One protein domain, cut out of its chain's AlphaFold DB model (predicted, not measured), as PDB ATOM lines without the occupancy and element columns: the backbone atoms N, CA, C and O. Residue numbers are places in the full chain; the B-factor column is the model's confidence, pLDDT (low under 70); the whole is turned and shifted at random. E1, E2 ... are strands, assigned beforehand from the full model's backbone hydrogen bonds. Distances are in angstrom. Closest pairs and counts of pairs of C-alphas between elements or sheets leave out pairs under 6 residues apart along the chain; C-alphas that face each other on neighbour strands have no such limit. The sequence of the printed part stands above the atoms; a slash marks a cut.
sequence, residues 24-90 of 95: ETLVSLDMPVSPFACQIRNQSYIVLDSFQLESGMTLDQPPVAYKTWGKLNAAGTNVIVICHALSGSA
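Overview. This is residues 24 to 90 of the 95 residues of an uncharacterized protein of Batrachochytrium salamandrivorans (UniProt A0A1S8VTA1). With little regular structure, this is a narrow ribbon, E1 and E2 going out, E3 and E4 folding back beside them, bent between its two strand pairs. Unnamed residues 24 to 43 and 67 to 90 trail from it; 72 to 77 and 83 to 88 stick out. The 67 printed residues, 14 in named strands, are all strand in class, loose, with radius of gyration of the C-alphas 14.2 A and spans of 35 by 29 by 28 A.

Along the chain. E1, residues 44 to 47, begins at C-alpha 44 (140.460, 135.836, 151.783) and spans 10.3 A. E2 is residues 50 to 52, 6.8 A; E3, 58 to 60, 6.4 A; E4, 63 to 66, 9.9 A, ending at C-alpha 66 (144.483, 138.289, 149.110).

Arrangement. E1 and E4 are antiparallel at 152 degrees; N 64 and O 46, 2.8 A, are within hydrogen-bond range. E1 runs on into E2 at 79 degrees. E2 and E3 form an antiparallel hairpin at 165 degrees, with N 59 and O 51 at 2.8 A. E3 runs on into E4 at 86 degrees.

Size, cuts and confidence. C-alphas 35 and 75, the farthest apart, are 37.2 A apart. The printed part has no cut; its three links are tight. Residues 24 to 32 have pLDDT under 70.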
ATOM      1  N   GLU A  24     139.953 143.138 163.751       45.31
ATOM      2  CA  GLU A  24     139.765 142.207 162.639       45.31
ATOM      3  C   GLU A  24     138.317 141.710 162.651       45.31
ATOM      4  O   GLU A  24     138.000 140.627 163.143       45.31
ATOM      5  N   THR A  25     137.409 142.509 162.098       36.47
ATOM      6  CA  THR A  25     136.097 142.003 161.727       36.47
ATOM      7  C   THR A  25     136.310 141.141 160.490       36.47
ATOM      8  O   THR A  25     136.448 141.638 159.373       36.47
ATOM      9  N   LEU A  26     136.384 139.825 160.692       42.00
ATOM     10  CA  LEU A  26     136.235 138.836 159.627       42.00
ATOM     11  C   LEU A  26     134.797 138.954 159.097       42.00
ATOM     12  O   LEU A  26     133.882 138.273 159.555       42.00
ATOM     13  N   VAL A  27     134.579 139.896 158.180       45.09
ATOM     14  CA  VAL A  27     133.280 140.082 157.535       45.09
ATOM     15  C   VAL A  27     133.097 138.926 156.555       45.09
ATOM     16  O   VAL A  27     133.754 138.866 155.516       45.09
ATOM     17  N   SER A  28     132.200 137.994 156.887       48.47
ATOM     18  CA  SER A  28     131.608 137.101 155.890       48.47
ATOM     19  C   SER A  28     130.812 137.981 154.934       48.47
ATOM     20  O   SER A  28     129.725 138.447 155.265       48.47
ATOM     21  N   LEU A  29     131.398 138.305 153.787       56.50
ATOM     22  CA  LEU A  29     130.731 139.112 152.775       56.50
ATOM     23  C   LEU A  29     129.708 138.211 152.074       56.50
ATOM     24  O   LEU A  29     130.062 137.419 151.205       56.50
ATOM     25  N   ASP A  30     128.438 138.335 152.468       53.31
ATOM     26  CA  ASP A  30     127.307 137.562 151.923       53.31
ATOM     27  C   ASP A  30     127.047 137.825 150.423       53.31
ATOM     28  O   ASP A  30     126.226 137.153 149.802       53.31
ATOM     29  N   MET A  31     127.767 138.775 149.815       50.88
ATOM     30  CA  MET A  31     127.730 139.084 148.387       50.88
ATOM     31  C   MET A  31     129.148 139.256 147.827       50.88
ATOM     32  O   MET A  31     130.031 139.766 148.522       50.88
ATOM     33  N   PRO A  32     129.390 138.882 146.557       60.03
ATOM     34  CA  PRO A  32     130.700 139.048 145.953       60.03
ATOM     35  C   PRO A  32     131.014 140.543 145.793       60.03
ATOM     36  O   PRO A  32     130.269 141.277 145.145       60.03
ATOM     37  N   VAL A  33     132.145 140.989 146.359       72.62
ATOM     38  CA  VAL A  33     132.641 142.385 146.287       72.62
ATOM     39  C   VAL A  33     132.818 142.900 144.856       72.62
ATOM     40  O   VAL A  33     132.923 144.099 144.620       72.62
ATOM     41  N   SER A  34     132.862 141.983 143.890       79.38
ATOM     42  CA  SER A  34     132.810 142.254 142.463       79.38
ATOM     43  C   SER A  34     132.262 141.025 141.723       79.38
ATOM     44  O   SER A  34     132.386 139.911 142.225       79.38
ATOM     45  N   PRO A  35     131.735 141.162 140.495       80.88
ATOM     46  CA  PRO A  35     131.284 140.017 139.695       80.88
ATOM     47  C   PRO A  35     132.360 138.947 139.438       80.88
ATOM     48  O   PRO A  35     132.028 137.796 139.179       80.88
ATOM     49  N   PHE A  36     133.642 139.319 139.513       82.12
ATOM     50  CA  PHE A  36     134.778 138.425 139.276       82.12
ATOM     51  C   PHE A  36     135.265 137.717 140.547       82.12
ATOM     52  O   PHE A  36     136.009 136.745 140.462       82.12
ATOM     53  N   ALA A  37     134.824 138.157 141.730       82.69
ATOM     54  CA  ALA A  37     135.233 137.587 143.012       82.69
ATOM     55  C   ALA A  37     134.941 136.080 143.123       82.69
ATOM     56  O   ALA A  37     135.715 135.339 143.716       82.69
ATOM     57  N   CYS A  38     133.851 135.603 142.518       82.81
ATOM     58  CA  CYS A  38     133.492 134.185 142.558       82.81
ATOM     59  C   CYS A  38     134.384 133.286 141.681       82.81
ATOM     60  O   CYS A  38     134.310 132.065 141.804       82.81
ATOM     61  N   GLN A  39     135.202 133.861 140.793       85.31
ATOM     62  CA  GLN A  39     136.063 133.096 139.889       85.31
ATOM     63  C   GLN A  39     137.312 132.560 140.596       85.31
ATOM     64  O   GLN A  39     137.841 131.526 140.192       85.31
ATOM     65  N   ILE A  40     137.757 133.221 141.669       85.88
ATOM     66  CA  ILE A  40     138.954 132.830 142.412       85.88
ATOM     67  C   ILE A  40     138.542 132.041 143.654       85.88
ATOM     68  O   ILE A  40     137.822 132.523 144.529       85.88
ATOM     69  N   ARG A  41     139.000 130.792 143.741       84.50
ATOM     70  CA  ARG A  41     138.628 129.892 144.837       84.50
ATOM     71  C   ARG A  41     139.456 130.163 146.089       84.50
ATOM     72  O   ARG A  41     140.649 130.442 146.012       84.50
ATOM     73  N   ASN A  42     138.820 130.005 147.253       85.12
ATOM     74  CA  ASN A  42     139.471 130.046 148.568       85.12
ATOM     75  C   ASN A  42     140.289 131.325 148.827       85.12
ATOM     76  O   ASN A  42     141.301 131.284 149.528       85.12
ATOM     77  N   GLN A  43     139.865 132.460 148.272       87.31
ATOM     78  CA  GLN A  43     140.484 133.745 148.576       87.31
ATOM     79  C   GLN A  43     139.970 134.318 149.901       87.31
ATOM     80  O   GLN A  43     138.833 134.072 150.301       87.31
ATOM     81  N   SER A  44     140.814 135.100 150.567       89.56
ATOM     82  CA  SER A  44     140.460 135.836 151.783       89.56
ATOM     83  C   SER A  44     140.278 137.320 151.477       89.56
ATOM     84  O   SER A  44     140.797 137.829 150.478       89.56
ATOM     85  N   TYR A  45     139.546 138.011 152.346       89.12
ATOM     86  CA  TYR A  45     139.327 139.449 152.260       89.12
ATOM     87  C   TYR A  45     139.612 140.106 153.599       89.12
ATOM     88  O   TYR A  45     139.289 139.557 154.650       89.12
ATOM     89  N   ILE A  46     140.161 141.312 153.538       91.12
ATOM     90  CA  ILE A  46     140.116 142.267 154.638       91.12
ATOM     91  C   ILE A  46     139.340 143.498 154.185       91.12
ATOM     92  O   ILE A  46     139.537 143.971 153.068       91.12
ATOM     93  N   VAL A  47     138.455 144.009 155.034       89.75
ATOM     94  CA  VAL A  47     137.757 145.277 154.804       89.75
ATOM     95  C   VAL A  47     138.404 146.314 155.711       89.75
ATOM     96  O   VAL A  47     138.484 146.110 156.918       89.75
ATOM     97  N   LEU A  48     138.933 147.385 155.124       90.44
ATOM     98  CA  LEU A  48     139.484 148.508 155.889       90.44
ATOM     99  C   LEU A  48     138.349 149.465 156.227       90.44
ATOM    100  O   LEU A  48     137.522 149.671 155.360       90.44
ATOM    101  N   ASP A  49     138.332 150.113 157.391       92.12
ATOM    102  CA  ASP A  49     137.268 151.085 157.700       92.12
ATOM    103  C   ASP A  49     137.277 152.280 156.740       92.12
ATOM    104  O   ASP A  49     136.247 152.685 156.213       92.12
ATOM    105  N   SER A  50     138.459 152.837 156.479       93.88
ATOM    106  CA  SER A  50     138.642 153.976 155.587       93.88
ATOM    107  C   SER A  50     140.065 153.994 155.035       93.88
ATOM    108  O   SER A  50     141.019 153.666 155.746       93.88
ATOM    109  N   PHE A  51     140.229 154.374 153.767       95.62
ATOM    110  CA  PHE A  51     141.539 154.459 153.126       95.62
ATOM    111  C   PHE A  51     141.662 155.711 152.256       95.62
ATOM    112  O   PHE A  51     140.962 155.854 151.252       95.62
ATOM    113  N   GLN A  52     142.576 156.615 152.616       97.31
ATOM    114  CA  GLN A  52     142.872 157.805 151.821       97.31
ATOM    115  C   GLN A  52     143.868 157.474 150.704       97.31
ATOM    116  O   GLN A  52     144.974 156.993 150.950       97.31
ATOM    117  N   LEU A  53     143.469 157.759 149.469       96.75
ATOM    118  CA  LEU A  53     144.303 157.647 148.281       96.75
ATOM    119  C   LEU A  53     145.286 158.817 148.198       96.75
ATOM    120  O   LEU A  53     145.026 159.912 148.692       96.75
ATOM    121  N   GLU A  54     146.381 158.615 147.472       96.81
ATOM    122  CA  GLU A  54     147.372 159.659 147.173       96.81
ATOM    123  C   GLU A  54     146.785 160.871 146.423       96.81
ATOM    124  O   GLU A  54     147.301 161.979 146.534       96.81
ATOM    125  N   SER A  55     145.653 160.693 145.732       97.44
ATOM    126  CA  SER A  55     144.883 161.782 145.118       97.44
ATOM    127  C   SER A  55     144.129 162.668 146.122       97.44
ATOM    128  O   SER A  55     143.544 163.674 145.726       97.44
ATOM    129  N   GLY A  56     144.092 162.294 147.405       96.75
ATOM    130  CA  GLY A  56     143.325 162.958 148.462       96.75
ATOM    131  C   GLY A  56     141.888 162.445 148.626       96.75
ATOM    132  O   GLY A  56     141.240 162.769 149.621       96.75
ATOM    133  N   MET A  57     141.390 161.621 147.697       97.44
ATOM    134  CA  MET A  57     140.087 160.955 147.827       97.44
ATOM    135  C   MET A  57     140.124 159.882 148.918       97.44
ATOM    136  O   MET A  57     141.162 159.276 149.155       97.44
ATOM    137  N   THR A  58     138.987 159.612 149.559       97.00
ATOM    138  CA  THR A  58     138.875 158.574 150.594       97.00
ATOM    139  C   THR A  58     137.915 157.484 150.143       97.00
ATOM    140  O   THR A  58     136.816 157.781 149.679       97.00
ATOM    141  N   LEU A  59     138.345 156.231 150.266       94.56
ATOM    142  CA  LEU A  59     137.506 155.054 150.100       94.56
ATOM    143  C   LEU A  59     136.935 154.667 151.463       94.56
ATOM    144  O   LEU A  59     137.694 154.509 152.418       94.56
ATOM    145  N   ASP A  60     135.618 154.522 151.538       94.62
ATOM    146  CA  ASP A  60     134.916 154.045 152.726       94.62
ATOM    147  C   ASP A  60     134.705 152.534 152.620       94.62
ATOM    148  O   ASP A  60     134.281 152.039 151.572       94.62
ATOM    149  N   GLN A  61     135.075 151.808 153.670       91.88
ATOM    150  CA  GLN A  61     134.960 150.352 153.749       91.88
ATOM    151  C   GLN A  61     135.536 149.547 152.552       91.88
ATOM    152  O   GLN A  61     134.883 148.602 152.095       91.88
ATOM    153  N   PRO A  62     136.725 149.866 151.982       92.31
ATOM    154  CA  PRO A  62     137.209 149.156 150.799       92.31
ATOM    155  C   PRO A  62     137.644 147.710 151.119       92.31
ATOM    156  O   PRO A  62     138.508 147.502 151.980       92.31
ATOM    157  N   PRO A  63     137.128 146.698 150.388       91.62
ATOM    158  CA  PRO A  63     137.591 145.322 150.507       91.62
ATOM    159  C   PRO A  63     138.900 145.096 149.737       91.62
ATOM    160  O   PRO A  63     139.053 145.513 148.588       91.62
ATOM    161  N   VAL A  64     139.827 144.359 150.345       91.44
ATOM    162  CA  VAL A  64     141.110 143.959 149.757       91.44
ATOM    163  C   VAL A  64     141.207 142.438 149.752       91.44
ATOM    164  O   VAL A  64     141.268 141.795 150.798       91.44
ATOM    165  N   ALA A  65     141.227 141.869 148.549       91.88
ATOM    166  CA  ALA A  65     141.412 140.446 148.306       91.88
ATOM    167  C   ALA A  65     142.883 140.032 148.436       91.88
ATOM    168  O   ALA A  65     143.765 140.708 147.902       91.88
ATOM    169  N   TYR A  66     143.150 138.890 149.071       91.75
ATOM    170  CA  TYR A  66     144.483 138.289 149.110       91.75
ATOM    171  C   TYR A  66     144.422 136.759 149.235       91.75
ATOM    172  O   TYR A  66     143.396 136.176 149.597       91.75
ATOM    173  N   LYS A  67     145.549 136.103 148.946       92.06
ATOM    174  CA  LYS A  67     145.754 134.667 149.160       92.06
ATOM    175  C   LYS A  67     147.139 134.445 149.763       92.06
ATOM    176  O   LYS A  67     148.071 135.202 149.494       92.06
ATOM    177  N   THR A  68     147.252 133.448 150.632       92.88
ATOM    178  CA  THR A  68     148.493 133.120 151.342       92.88
ATOM    179  C   THR A  68     148.831 131.655 151.158       92.88
ATOM    180  O   THR A  68     147.941 130.807 151.211       92.88
ATOM    181  N   TRP A  69     150.121 131.354 151.048       92.06
ATOM    182  CA  TRP A  69     150.634 129.991 150.996       92.06
ATOM    183  C   TRP A  69     151.634 129.762 152.123       92.06
ATOM    184  O   TRP A  69     152.445 130.632 152.444       92.06
ATOM    185  N   GLY A  70     151.589 128.568 152.714       93.19
ATOM    186  CA  GLY A  70     152.448 128.194 153.833       93.19
ATOM    187  C   GLY A  70     151.962 128.725 155.185       93.19
ATOM    188  O   GLY A  70     150.786 129.031 155.370       93.19
ATOM    189  N   LYS A  71     152.877 128.777 156.158       95.25
ATOM    190  CA  LYS A  71     152.586 129.152 157.548       95.25
ATOM    191  C   LYS A  71     153.546 130.233 158.032       95.25
ATOM    192  O   LYS A  71     154.761 130.133 157.845       95.25
ATOM    193  N   LEU A  72     152.999 131.244 158.700       95.94
ATOM    194  CA  LEU A  72     153.779 132.284 159.361       95.94
ATOM    195  C   LEU A  72     154.531 131.700 160.571       95.94
ATOM    196  O   LEU A  72     153.972 130.919 161.345       95.94
ATOM    197  N   ASN A  73     155.801 132.066 160.746       95.56
ATOM    198  CA  ASN A  73     156.555 131.725 161.950       95.56
ATOM    199  C   ASN A  73     156.124 132.615 163.135       95.56
ATOM    200  O   ASN A  73     155.527 133.674 162.954       95.56
ATOM    201  N   ALA A  74     156.459 132.218 164.367       96.56
ATOM    202  CA  ALA A  74     156.064 132.972 165.564       96.56
ATOM    203  C   ALA A  74     156.596 134.422 165.583       96.56
ATOM    204  O   ALA A  74     155.966 135.314 166.148       96.56
ATOM    205  N   ALA A  75     157.746 134.668 164.947       96.75
ATOM    206  CA  ALA A  75     158.349 135.994 164.854       96.75
ATOM    207  C   ALA A  75     157.700 136.891 163.777       96.75
ATOM    208  O   ALA A  75     157.879 138.106 163.813       96.75
ATOM    209  N   GLY A  76     156.938 136.323 162.838       94.88
ATOM    210  CA  GLY A  76     156.379 137.019 161.678       94.88
ATOM    211  C   GLY A  76     157.414 137.462 160.637       94.88
ATOM    212  O   GLY A  76     157.173 138.432 159.927       94.88
ATOM    213  N   THR A  77     158.577 136.810 160.561       97.06
ATOM    214  CA  THR A  77     159.729 137.272 159.758       97.06
ATOM    215  C   THR A  77     159.925 136.528 158.438       97.06
ATOM    216  O   THR A  77     160.844 136.847 157.690       97.06
ATOM    217  N   ASN A  78     159.086 135.535 158.136       96.88
ATOM    218  CA  ASN A  78     159.196 134.700 156.936       96.88
ATOM    219  C   ASN A  78     158.191 135.077 155.833       96.88
ATOM    220  O   ASN A  78     157.803 134.220 155.041       96.88
ATOM    221  N   VAL A  79     157.744 136.334 155.795       96.38
ATOM    222  CA  VAL A  79     156.793 136.813 154.785       96.38
ATOM    223  C   VAL A  79     157.540 137.223 153.522       96.38
ATOM    224  O   VAL A  79     158.449 138.049 153.568       96.38
ATOM    225  N   ILE A  80     157.104 136.684 152.387       95.12
ATOM    226  CA  ILE A  80     157.463 137.166 151.054       95.12
ATOM    227  C   ILE A  80     156.179 137.680 150.418       95.12
ATOM    228  O   ILE A  80     155.152 137.004 150.471       95.12
ATOM    229  N   VAL A  81     156.231 138.869 149.822       93.69
ATOM    230  CA  VAL A  81     155.078 139.449 149.134       93.69
ATOM    231  C   VAL A  81     155.300 139.380 147.632       93.69
ATOM    232  O   VAL A  81     156.350 139.784 147.135       93.69
ATOM    233  N   ILE A  82     154.296 138.871 146.926       92.88
ATOM    234  CA  ILE A  82     154.299 138.750 145.472       92.88
ATOM    235  C   ILE A  82     153.343 139.799 144.911       92.88
ATOM    236  O   ILE A  82     152.180 139.867 145.306       92.88
ATOM    237  N   CYS A  83     153.843 140.617 143.991       92.88
ATOM    238  CA  CYS A  83     153.025 141.544 143.221       92.88
ATOM    239  C   CYS A  83     152.579 140.861 141.927       92.88
ATOM    240  O   CYS A  83     153.406 140.292 141.214       92.88
ATOM    241  N   HIS A  84     151.284 140.921 141.631       91.12
ATOM    242  CA  HIS A  84     150.714 140.321 140.429       91.12
ATOM    243  C   HIS A  84     150.831 141.245 139.207       91.12
ATOM    244  O   HIS A  84     151.078 142.448 139.327       91.12
ATOM    245  N   ALA A  85     150.647 140.675 138.014       92.88
ATOM    246  CA  ALA A  85     150.547 141.429 136.763       92.88
ATOM    247  C   ALA A  85     149.230 142.227 136.684       92.88
ATOM    248  O   ALA A  85     148.291 141.954 137.426       92.88
ATOM    249  N   LEU A  86     149.119 143.173 135.742       91.94
ATOM    250  CA  LEU A  86     147.951 144.064 135.611       91.94
ATOM    251  C   LEU A  86     146.601 143.324 135.541       91.94
ATOM    252  O   LEU A  86     145.634 143.762 136.152       91.94
ATOM    253  N   SER A  87     146.543 142.214 134.804       89.38
ATOM    254  CA  SER A  87     145.352 141.364 134.667       89.38
ATOM    255  C   SER A  87     145.419 140.082 135.503       89.38
ATOM    256  O   SER A  87     144.589 139.197 135.318       89.38
ATOM    257  N   GLY A  88     146.429 139.945 136.366       87.12
ATOM    258  CA  GLY A  88     146.572 138.800 137.262       87.12
ATOM    259  C   GLY A  88     145.660 138.929 138.480       87.12
ATOM    260  O   GLY A  88     145.428 140.033 138.975       87.12
ATOM    261  N   SER A  89     145.149 137.800 138.966       89.50
ATOM    262  CA  SER A  89     144.446 137.715 140.251       89.50
ATOM    263  C   SER A  89     145.449 137.597 141.403       89.50
ATOM    264  O   SER A  89     146.646 137.535 141.169       89.50
ATOM    265  N   ALA A  90     144.995 137.517 142.656       90.06
ATOM    266  CA  ALA A  90     145.885 137.207 143.777       90.06
ATOM    267  C   ALA A  90     146.283 135.719 143.853       90.06
ATOM    268  O   ALA A  90     147.047 135.366 144.745       90.06
TER     269      ALA A  90